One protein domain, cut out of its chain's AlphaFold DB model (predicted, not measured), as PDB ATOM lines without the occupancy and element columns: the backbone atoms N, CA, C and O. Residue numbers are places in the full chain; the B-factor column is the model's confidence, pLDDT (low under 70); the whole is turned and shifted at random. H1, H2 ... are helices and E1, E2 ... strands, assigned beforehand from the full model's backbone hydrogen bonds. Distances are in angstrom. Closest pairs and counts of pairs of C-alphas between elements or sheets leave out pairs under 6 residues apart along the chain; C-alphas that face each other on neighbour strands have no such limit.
ATOM      1  N   ARG A   4     -24.872  41.623 -20.887       97.06
ATOM      2  CA  ARG A   4     -26.096  40.812 -20.932       97.06
ATOM      3  C   ARG A   4     -26.068  39.793 -22.064       97.06
ATOM      4  O   ARG A   4     -25.620  40.110 -23.162       97.06
ATOM      5  N   ALA A   5     -26.595  38.605 -21.795       96.75
ATOM      6  CA  ALA A   5     -26.815  37.552 -22.775       96.75
ATOM      7  C   ALA A   5     -28.296  37.163 -22.779       96.75
ATOM      8  O   ALA A   5     -28.858  36.857 -21.730       96.75
ATOM      9  N   GLY A   6     -28.917  37.196 -23.958       97.06
ATOM     10  CA  GLY A   6     -30.263  36.677 -24.182       97.06
ATOM     11  C   GLY A   6     -30.183  35.315 -24.861       97.06
ATOM     12  O   GLY A   6     -29.484  35.183 -25.864       97.06
ATOM     13  N   LEU A   7     -30.875  34.318 -24.319       96.81
ATOM     14  CA  LEU A   7     -30.976  32.985 -24.904       96.81
ATOM     15  C   LEU A   7     -32.447  32.657 -25.142       96.81
ATOM     16  O   LEU A   7     -33.302  33.015 -24.331       96.81
ATOM     17  N   VAL A   8     -32.722  31.964 -26.244       97.25
ATOM     18  CA  VAL A   8     -34.031  31.387 -26.556       97.25
ATOM     19  C   VAL A   8     -33.806  29.933 -26.918       97.25
ATOM     20  O   VAL A   8     -32.970  29.639 -27.770       97.25
ATOM     21  N   ASP A   9     -34.536  29.039 -26.264       96.69
ATOM     22  CA  ASP A   9     -34.382  27.603 -26.459       96.69
ATOM     23  C   ASP A   9     -35.697  26.867 -26.163       96.69
ATOM     24  O   ASP A   9     -36.700  27.446 -25.723       96.69
ATOM     25  N   LEU A  10     -35.705  25.573 -26.454       96.25
ATOM     26  CA  LEU A  10     -36.820  24.674 -26.238       96.25
ATOM     27  C   LEU A  10     -36.599  23.851 -24.971       96.25
ATOM     28  O   LEU A  10     -35.497  23.424 -24.644       96.25
ATOM     29  N   GLY A  11     -37.687  23.558 -24.277       95.81
ATOM     30  CA  GLY A  11     -37.688  22.649 -23.145       95.81
ATOM     31  C   GLY A  11     -39.051  22.007 -22.963       95.81
ATOM     32  O   GLY A  11     -40.012  22.279 -23.688       95.81
ATOM     33  N   ARG A  12     -39.177  21.137 -21.962       95.81
ATOM     34  CA  ARG A  12     -40.505  20.672 -21.562       95.81
ATOM     35  C   ARG A  12     -41.286  21.802 -20.863       95.81
ATOM     36  O   ARG A  12     -40.686  22.689 -20.243       95.81
ATOM     37  N   PRO A  13     -42.629  21.788 -20.961       95.12
ATOM     38  CA  PRO A  13     -43.499  22.604 -20.120       95.12
ATOM     39  C   PRO A  13     -43.149  22.512 -18.634       95.12
ATOM     40  O   PRO A  13     -42.737  21.459 -18.155       95.12
ATOM     41  N   ARG A  14     -43.380  23.600 -17.893       91.62
ATOM     42  CA  ARG A  14     -42.973  23.718 -16.481       91.62
ATOM     43  C   ARG A  14     -43.632  22.689 -15.557       91.62
ATOM     44  O   ARG A  14     -43.017  22.241 -14.600       91.62
ATOM     45  N   SER A  15     -44.898  22.341 -15.794       92.12
ATOM     46  CA  SER A  15     -45.607  21.387 -14.934       92.12
ATOM     47  C   SER A  15     -45.384  19.950 -15.397       92.12
ATOM     48  O   SER A  15     -45.464  19.654 -16.589       92.12
ATOM     49  N   ALA A  16     -45.183  19.027 -14.451       91.94
ATOM     50  CA  ALA A  16     -44.943  17.613 -14.753       91.94
ATOM     51  C   ALA A  16     -46.058  16.982 -15.612       91.94
ATOM     52  O   ALA A  16     -45.787  16.209 -16.532       91.94
ATOM     53  N   GLY A  17     -47.320  17.353 -15.361       95.12
ATOM     54  CA  GLY A  17     -48.462  16.905 -16.161       95.12
ATOM     55  C   GLY A  17     -48.409  17.413 -17.605       95.12
ATOM     56  O   GLY A  17     -48.529  16.622 -18.542       95.12
ATOM     57  N   ALA A  18     -48.160  18.713 -17.801       94.00
ATOM     58  CA  ALA A  18     -48.030  19.282 -19.141       94.00
ATOM     59  C   ALA A  18     -46.794  18.737 -19.871       94.00
ATOM     60  O   ALA A  18     -46.870  18.463 -21.064       94.00
ATOM     61  N   ALA A  19     -45.685  18.505 -19.162       94.81
ATOM     62  CA  ALA A  19     -44.483  17.886 -19.710       94.81
ATOM     63  C   ALA A  19     -44.754  16.470 -20.230       94.81
ATOM     64  O   ALA A  19     -44.319  16.122 -21.329       94.81
ATOM     65  N   ARG A  20     -45.529  15.670 -19.484       96.00
ATOM     66  CA  ARG A  20     -45.940  14.327 -19.909       96.00
ATOM     67  C   ARG A  20     -46.813  14.366 -21.162       96.00
ATOM     68  O   ARG A  20     -46.530  13.633 -22.107       96.00
ATOM     69  N   ILE A  21     -47.832  15.229 -21.187       96.38
ATOM     70  CA  ILE A  21     -48.710  15.393 -22.358       96.38
ATOM     71  C   ILE A  21     -47.894  15.846 -23.571       96.38
ATOM     72  O   ILE A  21     -47.994  15.253 -24.643       96.38
ATOM     73  N   HIS A  22     -47.035  16.849 -23.386       96.81
ATOM     74  CA  HIS A  22     -46.178  17.375 -24.439       96.81
ATOM     75  C   HIS A  22     -45.239  16.305 -24.998       96.81
ATOM     76  O   HIS A  22     -45.139  16.169 -26.214       96.81
ATOM     77  N   ARG A  23     -44.604  15.496 -24.141       96.44
ATOM     78  CA  ARG A  23     -43.743  14.370 -24.540       96.44
ATOM     79  C   ARG A  23     -44.491  13.330 -25.365       96.44
ATOM     80  O   ARG A  23     -43.989  12.906 -26.398       96.44
ATOM     81  N   MET A  24     -45.681  12.927 -24.924       97.06
ATOM     82  CA  MET A  24     -46.491  11.957 -25.662       97.06
ATOM     83  C   MET A  24     -46.908  12.508 -27.029       97.06
ATOM     84  O   MET A  24     -46.737  11.830 -28.038       97.06
ATOM     85  N   GLY A  25     -47.401  13.750 -27.071       96.00
ATOM     86  CA  GLY A  25     -47.824  14.392 -28.315       96.00
ATOM     87  C   GLY A  25     -46.668  14.568 -29.299       96.00
ATOM     88  O   GLY A  25     -46.748  14.112 -30.436       96.00
ATOM     89  N   SER A  26     -45.563  15.172 -28.854       96.25
ATOM     90  CA  SER A  26     -44.377  15.390 -29.695       96.25
ATOM     91  C   SER A  26     -43.702  14.084 -30.123       96.25
ATOM     92  O   SER A  26     -43.266  13.986 -31.266       96.25
ATOM     93  N   GLY A  27     -43.706  13.049 -29.278       97.06
ATOM     94  CA  GLY A  27     -43.196  11.718 -29.617       97.06
ATOM     95  C   GLY A  27     -43.974  10.992 -30.721       97.06
ATOM     96  O   GLY A  27     -43.432  10.080 -31.335       97.06
ATOM     97  N   VAL A  28     -45.213  11.403 -31.009       97.56
ATOM     98  CA  VAL A  28     -46.004  10.886 -32.139       97.56
ATOM     99  C   VAL A  28     -45.945  11.849 -33.324       97.56
ATOM    100  O   VAL A  28     -45.654  11.439 -34.444       97.56
ATOM    101  N   VAL A  29     -46.190  13.138 -33.084       97.38
ATOM    102  CA  VAL A  29     -46.310  14.144 -34.145       97.38
ATOM    103  C   VAL A  29     -44.972  14.407 -34.834       97.38
ATOM    104  O   VAL A  29     -44.931  14.429 -36.064       97.38
ATOM    105  N   LEU A  30     -43.873  14.575 -34.087       97.00
ATOM    106  CA  LEU A  30     -42.584  14.919 -34.692       97.00
ATOM    107  C   LEU A  30     -42.070  13.806 -35.618       97.00
ATOM    108  O   LEU A  30     -41.741  14.129 -36.757       97.00
ATOM    109  N   PRO A  31     -42.066  12.510 -35.242       97.81
ATOM    110  CA  PRO A  31     -41.641  11.463 -36.169       97.81
ATOM    111  C   PRO A  31     -42.519  11.358 -37.422       97.81
ATOM    112  O   PRO A  31     -41.994  11.057 -38.494       97.81
ATOM    113  N   LEU A  32     -43.830  11.613 -37.321       98.25
ATOM    114  CA  LEU A  32     -44.728  11.633 -38.484       98.25
ATOM    115  C   LEU A  32     -44.376  12.778 -39.439       98.25
ATOM    116  O   LEU A  32     -44.178  12.538 -40.629       98.25
ATOM    117  N   VAL A  33     -44.223  13.997 -38.917       98.00
ATOM    118  CA  VAL A  33     -43.803  15.164 -39.707       98.00
ATOM    119  C   VAL A  33     -42.424  14.932 -40.326       98.00
ATOM    120  O   VAL A  33     -42.253  15.125 -41.525       98.00
ATOM    121  N   GLY A  34     -41.465  14.436 -39.543       97.69
ATOM    122  CA  GLY A  34     -40.132  14.097 -40.032       97.69
ATOM    123  C   GLY A  34     -40.156  13.025 -41.122       97.69
ATOM    124  O   GLY A  34     -39.388  13.112 -42.071       97.69
ATOM    125  N   SER A  35     -41.065  12.048 -41.052       98.19
ATOM    126  CA  SER A  35     -41.218  11.035 -42.111       98.19
ATOM    127  C   SER A  35     -41.709  11.651 -43.421       98.19
ATOM    128  O   SER A  35     -41.182  11.320 -44.478       98.19
ATOM    129  N   ILE A  36     -42.666  12.582 -43.352       98.25
ATOM    130  CA  ILE A  36     -43.163  13.323 -44.524       98.25
ATOM    131  C   ILE A  36     -42.058  14.216 -45.108       98.25
ATOM    132  O   ILE A  36     -41.930  14.326 -46.322       98.25
ATOM    133  N   ALA A  37     -41.241  14.824 -44.247       97.69
ATOM    134  CA  ALA A  37     -40.143  15.702 -44.636       97.69
ATOM    135  C   ALA A  37     -38.853  14.964 -45.061       97.69
ATOM    136  O   ALA A  37     -37.889  15.621 -45.441       97.69
ATOM    137  N   GLY A  38     -38.794  13.629 -44.974       98.06
ATOM    138  CA  GLY A  38     -37.572  12.857 -45.244       98.06
ATOM    139  C   GLY A  38     -36.468  12.992 -44.181       98.06
ATOM    140  O   GLY A  38     -35.332  12.615 -44.440       98.06
ATOM    141  N   ALA A  39     -36.799  13.498 -42.990       98.06
ATOM    142  CA  ALA A  39     -35.894  13.803 -41.875       98.06
ATOM    143  C   ALA A  39     -36.396  13.191 -40.549       98.06
ATOM    144  O   ALA A  39     -36.474  13.832 -39.497       98.06
ATOM    145  N   ARG A  40     -36.863  11.937 -40.593       97.88
ATOM    146  CA  ARG A  40     -37.492  11.285 -39.431       97.88
ATOM    147  C   ARG A  40     -36.554  11.226 -38.222       97.88
ATOM    148  O   ARG A  40     -37.018  11.417 -37.100       97.88
ATOM    149  N   ALA A  41     -35.275  10.925 -38.436       98.19
ATOM    150  CA  ALA A  41     -34.310  10.741 -37.354       98.19
ATOM    151  C   ALA A  41     -34.061  12.051 -36.593       98.19
ATOM    152  O   ALA A  41     -34.024  12.056 -35.367       98.19
ATOM    153  N   GLU A  42     -33.988  13.166 -37.309       98.19
ATOM    154  CA  GLU A  42     -33.785  14.512 -36.786       98.19
ATOM    155  C   GLU A  42     -34.968  14.949 -35.919       98.19
ATOM    156  O   GLU A  42     -34.787  15.513 -34.842       98.19
ATOM    157  N   TYR A  43     -36.193  14.636 -36.344       97.88
ATOM    158  CA  TYR A  43     -37.402  14.955 -35.584       97.88
ATOM    159  C   TYR A  43     -37.608  14.040 -34.367       97.88
ATOM    160  O   TYR A  43     -38.120  14.490 -33.339       97.88
ATOM    161  N   VAL A  44     -37.194  12.770 -34.450       97.94
ATOM    162  CA  VAL A  44     -37.107  11.885 -33.273       97.94
ATOM    163  C   VAL A  44     -36.098  12.457 -32.279       97.94
ATOM    164  O   VAL A  44     -36.435  12.647 -31.111       97.94
ATOM    165  N   TYR A  45     -34.908  12.819 -32.763       97.75
ATOM    166  CA  TYR A  45     -33.865  13.423 -31.945       97.75
ATOM    167  C   TYR A  45     -34.334  14.723 -31.287       97.75
ATOM    168  O   TYR A  45     -34.075  14.925 -30.105       97.75
ATOM    169  N   LEU A  46     -35.073  15.576 -32.007       96.56
ATOM    170  CA  LEU A  46     -35.653  16.798 -31.452       96.56
ATOM    171  C   LEU A  46     -36.586  16.505 -30.271       96.56
ATOM    172  O   LEU A  46     -36.532  17.203 -29.266       96.56
ATOM    173  N   ASN A  47     -37.435  15.475 -30.352       96.81
ATOM    174  CA  ASN A  47     -38.268  15.099 -29.209       96.81
ATOM    175  C   ASN A  47     -37.415  14.649 -28.013       96.81
ATOM    176  O   ASN A  47     -37.705  15.024 -26.879       96.81
ATOM    177  N   GLU A  48     -36.394  13.833 -28.258       96.62
ATOM    178  CA  GLU A  48     -35.521  13.285 -27.214       96.62
ATOM    179  C   GLU A  48     -34.634  14.359 -26.572       96.62
ATOM    180  O   GLU A  48     -34.382  14.325 -25.367       96.62
ATOM    181  N   SER A  49     -34.173  15.343 -27.349       96.62
ATOM    182  CA  SER A  49     -33.274  16.390 -26.861       96.62
ATOM    183  C   SER A  49     -33.926  17.299 -25.824       96.62
ATOM    184  O   SER A  49     -33.224  17.809 -24.956       96.62
ATOM    185  N   LEU A  50     -35.256  17.447 -25.855       95.50
ATOM    186  CA  LEU A  50     -36.016  18.258 -24.892       95.50
ATOM    187  C   LEU A  50     -35.932  17.751 -23.446       95.50
ATOM    188  O   LEU A  50     -36.356  18.455 -22.536       95.50
ATOM    189  N   ASP A  51     -35.434  16.533 -23.240       94.56
ATOM    190  CA  ASP A  51     -35.299  15.911 -21.921       94.56
ATOM    191  C   ASP A  51     -33.852  15.840 -21.426       94.56
ATOM    192  O   ASP A  51     -33.603  15.307 -20.347       94.56
ATOM    193  N   LYS A  52     -32.889  16.336 -22.214       95.12
ATOM    194  CA  LYS A  52     -31.458  16.264 -21.876       95.12
ATOM    195  C   LYS A  52     -31.022  17.317 -20.866       95.12
ATOM    196  O   LYS A  52     -29.981  17.148 -20.239       95.12
ATOM    197  N   LEU A  53     -31.786  18.397 -20.741       92.62
ATOM    198  CA  LEU A  53     -31.512  19.494 -19.824       92.62
ATOM    199  C   LEU A  53     -32.635  19.606 -18.787       92.62
ATOM    200  O   LEU A  53     -33.790  19.301 -19.105       92.62
ATOM    201  N   PRO A  54     -32.315  20.051 -17.560       92.88
ATOM    202  CA  PRO A  54     -33.335  20.404 -16.587       92.88
ATOM    203  C   PRO A  54     -34.179  21.591 -17.090       92.88
ATOM    204  O   PRO A  54     -33.798  22.276 -18.047       92.88
ATOM    205  N   PRO A  55     -35.332  21.864 -16.457       92.69
ATOM    206  CA  PRO A  55     -36.109  23.069 -16.729       92.69
ATOM    207  C   PRO A  55     -35.249  24.336 -16.643       92.69
ATOM    208  O   PRO A  55     -34.342  24.418 -15.819       92.69
ATOM    209  N   ALA A  56     -35.559  25.348 -17.456       93.81
ATOM    210  CA  ALA A  56     -34.798  26.599 -17.496       93.81
ATOM    211  C   ALA A  56     -34.688  27.282 -16.120       93.81
ATOM    212  O   ALA A  56     -33.649  27.843 -15.787       93.81
ATOM    213  N   GLU A  57     -35.741  27.184 -15.306       92.50
ATOM    214  CA  GLU A  57     -35.795  27.699 -13.935       92.50
ATOM    215  C   GLU A  57     -34.729  27.081 -13.019       92.50
ATOM    216  O   GLU A  57     -34.302  27.723 -12.069       92.50
ATOM    217  N   GLU A  58     -34.310  25.848 -13.299       93.62
ATOM    218  CA  GLU A  58     -33.274  25.133 -12.551       93.62
ATOM    219  C   GLU A  58     -31.908  25.284 -13.230       93.62
ATOM    220  O   GLU A  58     -30.903  25.504 -12.559       93.62
ATOM    221  N   LEU A  59     -31.876  25.227 -14.567       93.62
ATOM    222  CA  LEU A  59     -30.656  25.278 -15.375       93.62
ATOM    223  C   LEU A  59     -29.813  26.534 -15.108       93.62
ATOM    224  O   LEU A  59     -28.587  26.460 -15.125       93.62
ATOM    225  N   TYR A  60     -30.464  27.677 -14.873       93.31
ATOM    226  CA  TYR A  60     -29.790  28.966 -14.678       93.31
ATOM    227  C   TYR A  60     -29.770  29.454 -13.220       93.31
ATOM    228  O   TYR A  60     -29.236  30.533 -12.960       93.31
ATOM    229  N   ALA A  61     -30.315  28.679 -12.274       90.50
ATOM    230  CA  ALA A  61     -30.451  29.093 -10.875       90.50
ATOM    231  C   ALA A  61     -29.107  29.233 -10.142       90.50
ATOM    232  O   ALA A  61     -28.969  30.106  -9.289       90.50
ATOM    233  N   ASP A  62     -28.128  28.391 -10.479       85.94
ATOM    234  CA  ASP A  62     -26.831  28.320  -9.796       85.94
ATOM    235  C   ASP A  62     -25.682  28.610 -10.770       85.94
ATOM    236  O   ASP A  62     -24.856  27.761 -11.107       85.94
ATOM    237  N   THR A  63     -25.682  29.827 -11.318       88.06
ATOM    238  CA  THR A  63     -24.652  30.288 -12.257       88.06
ATOM    239  C   THR A  63     -23.966  31.552 -11.746       88.06
ATOM    240  O   THR A  63     -24.483  32.269 -10.896       88.06
ATOM    241  N   GLN A  64     -22.809  31.889 -12.325       91.06
ATOM    242  CA  GLN A  64     -22.122  33.166 -12.072       91.06
ATOM    243  C   GLN A  64     -22.852  34.397 -12.656       91.06
ATOM    244  O   GLN A  64     -22.297  35.496 -12.678       91.06
ATOM    245  N   PHE A  65     -24.060  34.212 -13.194       93.69
ATOM    246  CA  PHE A  65     -24.855  35.255 -13.819       93.69
ATOM    247  C   PHE A  65     -26.112  35.531 -13.002       93.69
ATOM    248  O   PHE A  65     -26.766  34.622 -12.497       93.69
ATOM    249  N   ARG A  66     -26.502  36.801 -12.935       94.19
ATOM    250  CA  ARG A  66     -27.805  37.192 -12.406       94.19
ATOM    251  C   ARG A  66     -28.871  36.961 -13.470       94.19
ATOM    252  O   ARG A  66     -28.781  37.532 -14.558       94.19
ATOM    253  N   GLN A  67     -29.907  36.198 -13.142       95.00
ATOM    254  CA  GLN A  67     -31.096  36.082 -13.980       95.00
ATOM    255  C   GLN A  67     -31.901  37.386 -13.910       95.00
ATOM    256  O   GLN A  67     -32.454  37.739 -12.870       95.00
ATOM    257  N   VAL A  68     -31.917  38.135 -15.010       96.12
ATOM    258  CA  VAL A  68     -32.656  39.400 -15.137       96.12
ATOM    259  C   VAL A  68     -34.113  39.133 -15.488       96.12
ATOM    260  O   VAL A  68     -34.996  39.798 -14.957       96.12
ATOM    261  N   ASP A  69     -34.346  38.175 -16.380       97.31
ATOM    262  CA  ASP A  69     -35.677  37.802 -16.840       97.31
ATOM    263  C   ASP A  69     -35.696  36.333 -17.282       97.31
ATOM    264  O   ASP A  69     -34.680  35.808 -17.746       97.31
ATOM    265  N   LEU A  70     -36.845  35.679 -17.127       96.88
ATOM    266  CA  LEU A  70     -37.125  34.334 -17.622       96.88
ATOM    267  C   LEU A  70     -38.615  34.221 -17.919       96.88
ATOM    268  O   LEU A  70     -39.458  34.356 -17.030       96.88
ATOM    269  N   TRP A  71     -38.931  33.905 -19.164       96.94
ATOM    270  CA  TRP A  71     -40.301  33.806 -19.640       96.94
ATOM    271  C   TRP A  71     -40.483  32.576 -20.526       96.94
ATOM    272  O   TRP A  71     -39.526  31.969 -21.008       96.94
ATOM    273  N   ARG A  72     -41.744  32.183 -20.723       96.75
ATOM    274  CA  ARG A  72     -42.138  31.030 -21.539       96.75
ATOM    275  C   ARG A  72     -43.214  31.425 -22.540       96.75
ATOM    276  O   ARG A  72     -44.096  32.216 -22.216       96.75
ATOM    277  N   MET A  73     -43.163  30.844 -23.735       95.62
ATOM    278  CA  MET A  73     -44.145  31.046 -24.800       95.62
ATOM    279  C   MET A  73     -44.456  29.746 -25.555       95.62
ATOM    280  O   MET A  73     -43.856  28.694 -25.325       95.62
ATOM    281  N   GLY A  74     -45.402  29.841 -26.488       91.50
ATOM    282  CA  GLY A  74     -45.845  28.721 -27.310       91.50
ATOM    283  C   GLY A  74     -46.783  27.761 -26.568       91.50
ATOM    284  O   GLY A  74     -47.079  27.951 -25.383       91.50
ATOM    285  N   PRO A  75     -47.283  26.725 -27.263       88.06
ATOM    286  CA  PRO A  75     -48.140  25.702 -26.675       88.06
ATOM    287  C   PRO A  75     -47.562  25.156 -25.365       88.06
ATOM    288  O   PRO A  75     -46.436  24.678 -25.327       88.06
ATOM    289  N   LEU A  76     -48.314  25.239 -24.266       91.88
ATOM    290  CA  LEU A  76     -47.883  24.754 -22.945       91.88
ATOM    291  C   LEU A  76     -46.571  25.380 -22.402       91.88
ATOM    292  O   LEU A  76     -46.054  24.907 -21.391       91.88
ATOM    293  N   GLY A  77     -46.028  26.430 -23.028       93.38
ATOM    294  CA  GLY A  77     -44.781  27.070 -22.598       93.38
ATOM    295  C   GLY A  77     -43.512  26.256 -22.884       93.38
ATOM    296  O   GLY A  77     -42.598  26.274 -22.055       93.38
ATOM    297  N   PHE A  78     -43.467  25.498 -23.991       94.69
ATOM    298  CA  PHE A  78     -42.296  24.682 -24.359       94.69
ATOM    299  C   PHE A  78     -41.124  25.499 -24.931       94.69
ATOM    300  O   PHE A  78     -40.011  24.988 -25.002       94.69
ATOM    301  N   VAL A  79     -41.346  26.755 -25.323       96.56
ATOM    302  CA  VAL A  79     -40.275  27.693 -25.688       96.56
ATOM    303  C   VAL A  79     -40.006  28.582 -24.485       96.56
ATOM    304  O   VAL A  79     -40.958  29.087 -23.883       96.56
ATOM    305  N   TYR A  80     -38.743  28.801 -24.137       97.12
ATOM    306  CA  TYR A  80     -38.372  29.737 -23.083       97.12
ATOM    307  C   TYR A  80     -37.332  30.740 -23.572       97.12
ATOM    308  O   TYR A  80     -36.545  30.457 -24.475       97.12
ATOM    309  N   GLY A  81     -37.344  31.922 -22.962       97.94
ATOM    310  CA  GLY A  81     -36.319  32.939 -23.137       97.94
ATOM    311  C   GLY A  81     -35.765  33.364 -21.785       97.94
ATOM    312  O   GLY A  81     -36.532  33.528 -20.839       97.94
ATOM    313  N   VAL A  82     -34.447  33.538 -21.690       97.62
ATOM    314  CA  VAL A  82     -33.764  33.991 -20.471       97.62
ATOM    315  C   VAL A  82     -32.815  35.140 -20.790       97.62
ATOM    316  O   VAL A  82     -32.139  35.134 -21.821       97.62
ATOM    317  N   VAL A  83     -32.757  36.128 -19.899       97.75
ATOM    318  CA  VAL A  83     -31.762  37.204 -19.937       97.75
ATOM    319  C   VAL A  83     -30.871  37.084 -18.711       97.75
ATOM    320  O   VAL A  83     -31.337  37.178 -17.577       97.75
ATOM    321  N   LEU A  84     -29.578  36.896 -18.950       96.88
ATOM    322  CA  LEU A  84     -28.548  36.746 -17.929       96.88
ATOM    323  C   LEU A  84     -27.628  37.966 -17.941       96.88
ATOM    324  O   LEU A  84     -27.282  38.475 -19.007       96.88
ATOM    325  N   GLU A  85     -27.206  38.430 -16.770       96.56
ATOM    326  CA  GLU A  85     -26.273  39.547 -16.617       96.56
ATOM    327  C   GLU A  85     -25.033  39.106 -15.840       96.56
ATOM    328  O   GLU A  85     -25.137  38.477 -14.785       96.56
ATOM    329  N   LYS A  86     -23.847  39.427 -16.367       93.06
ATOM    330  CA  LYS A  86     -22.575  39.137 -15.698       93.06
ATOM    331  C   LYS A  86     -22.432  40.009 -14.450       93.06
ATOM    332  O   LYS A  86     -22.403  41.239 -14.587       93.06
ATOM    333  N   LEU A  87     -22.308  39.338 -13.300       86.00
ATOM    334  CA  LEU A  87     -21.979  39.932 -12.002       86.00
ATOM    335  C   LEU A  87     -20.673  40.745 -12.066       86.00
ATOM    336  O   LEU A  87     -19.745  40.359 -12.823       86.00
TER     337      LEU A  87
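AT A GLANCE: This is residues 4 to 87 of the 87 residues of an uncharacterized protein of Acidimicrobiia bacterium (UniProt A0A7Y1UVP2). Two parts sit end to end: a small, twisted sheet of three strands at one end and a helical hairpin, H1 and H2, at the other, with the short H3 grazing the sheet. Along the 84 printed residues the order is E1 H1 H2 H3 E2 E3; the sheet runs E1 E3 E2, antiparallel throughout, and the class is mixed, helices and strands. The whole is only just loose, close to compact, with a radius of gyration of the C-alphas of 14.6 A, and elongated, spanning 47 by 27 by 19 A.

HOW THE PARTS SIT: Start at edge strand E1, residues 4 to 10; its antiparallel neighbour is inner strand E3, residues 79 to 86, with N 7 and O 82 2.9 A apart. H1, residues 16 to 36, touches H2, residues 40 to 49, at a shallow tilt of 16 degrees, opposite ways; their closest C-alphas, Gly 34 and Arg 40, are 3.9 A apart. Neither helix is on the sheet. H3, residues 56 to 59, only grazes it with residues 56 to 57. Edge strand E2, residues 65 to 73, forms an antiparallel hairpin with E3, with N 73 and O 79 2.8 A apart. Every O i to N i+4 pair is within hydrogen-bond range in H2 and 16 of 17 in H1; H3 is too short for one.

IN THESE COORDINATES: Find C-alpha 4 at (-26.096, 40.812, -20.932); E1 runs 20.1 A from there. H1 runs 30.1 A from C-alpha 16 at (-44.943, 17.613, -14.753), with a kink of 27 degrees near residue 25. H2 spans 14.2 A and H3 4.8 A. E2, 22.6 A, bends by 60 degrees at residue 68. E3, 23.3 A, ends at C-alpha 86, (-22.575, 39.137, -15.698).

THE WHOLE: Look to Ile 36 and Leu 87 for the two C-alphas farthest apart, 47.1 A. The printed part has no cut and no long link, and no printed residue is under 70 in pLDDT.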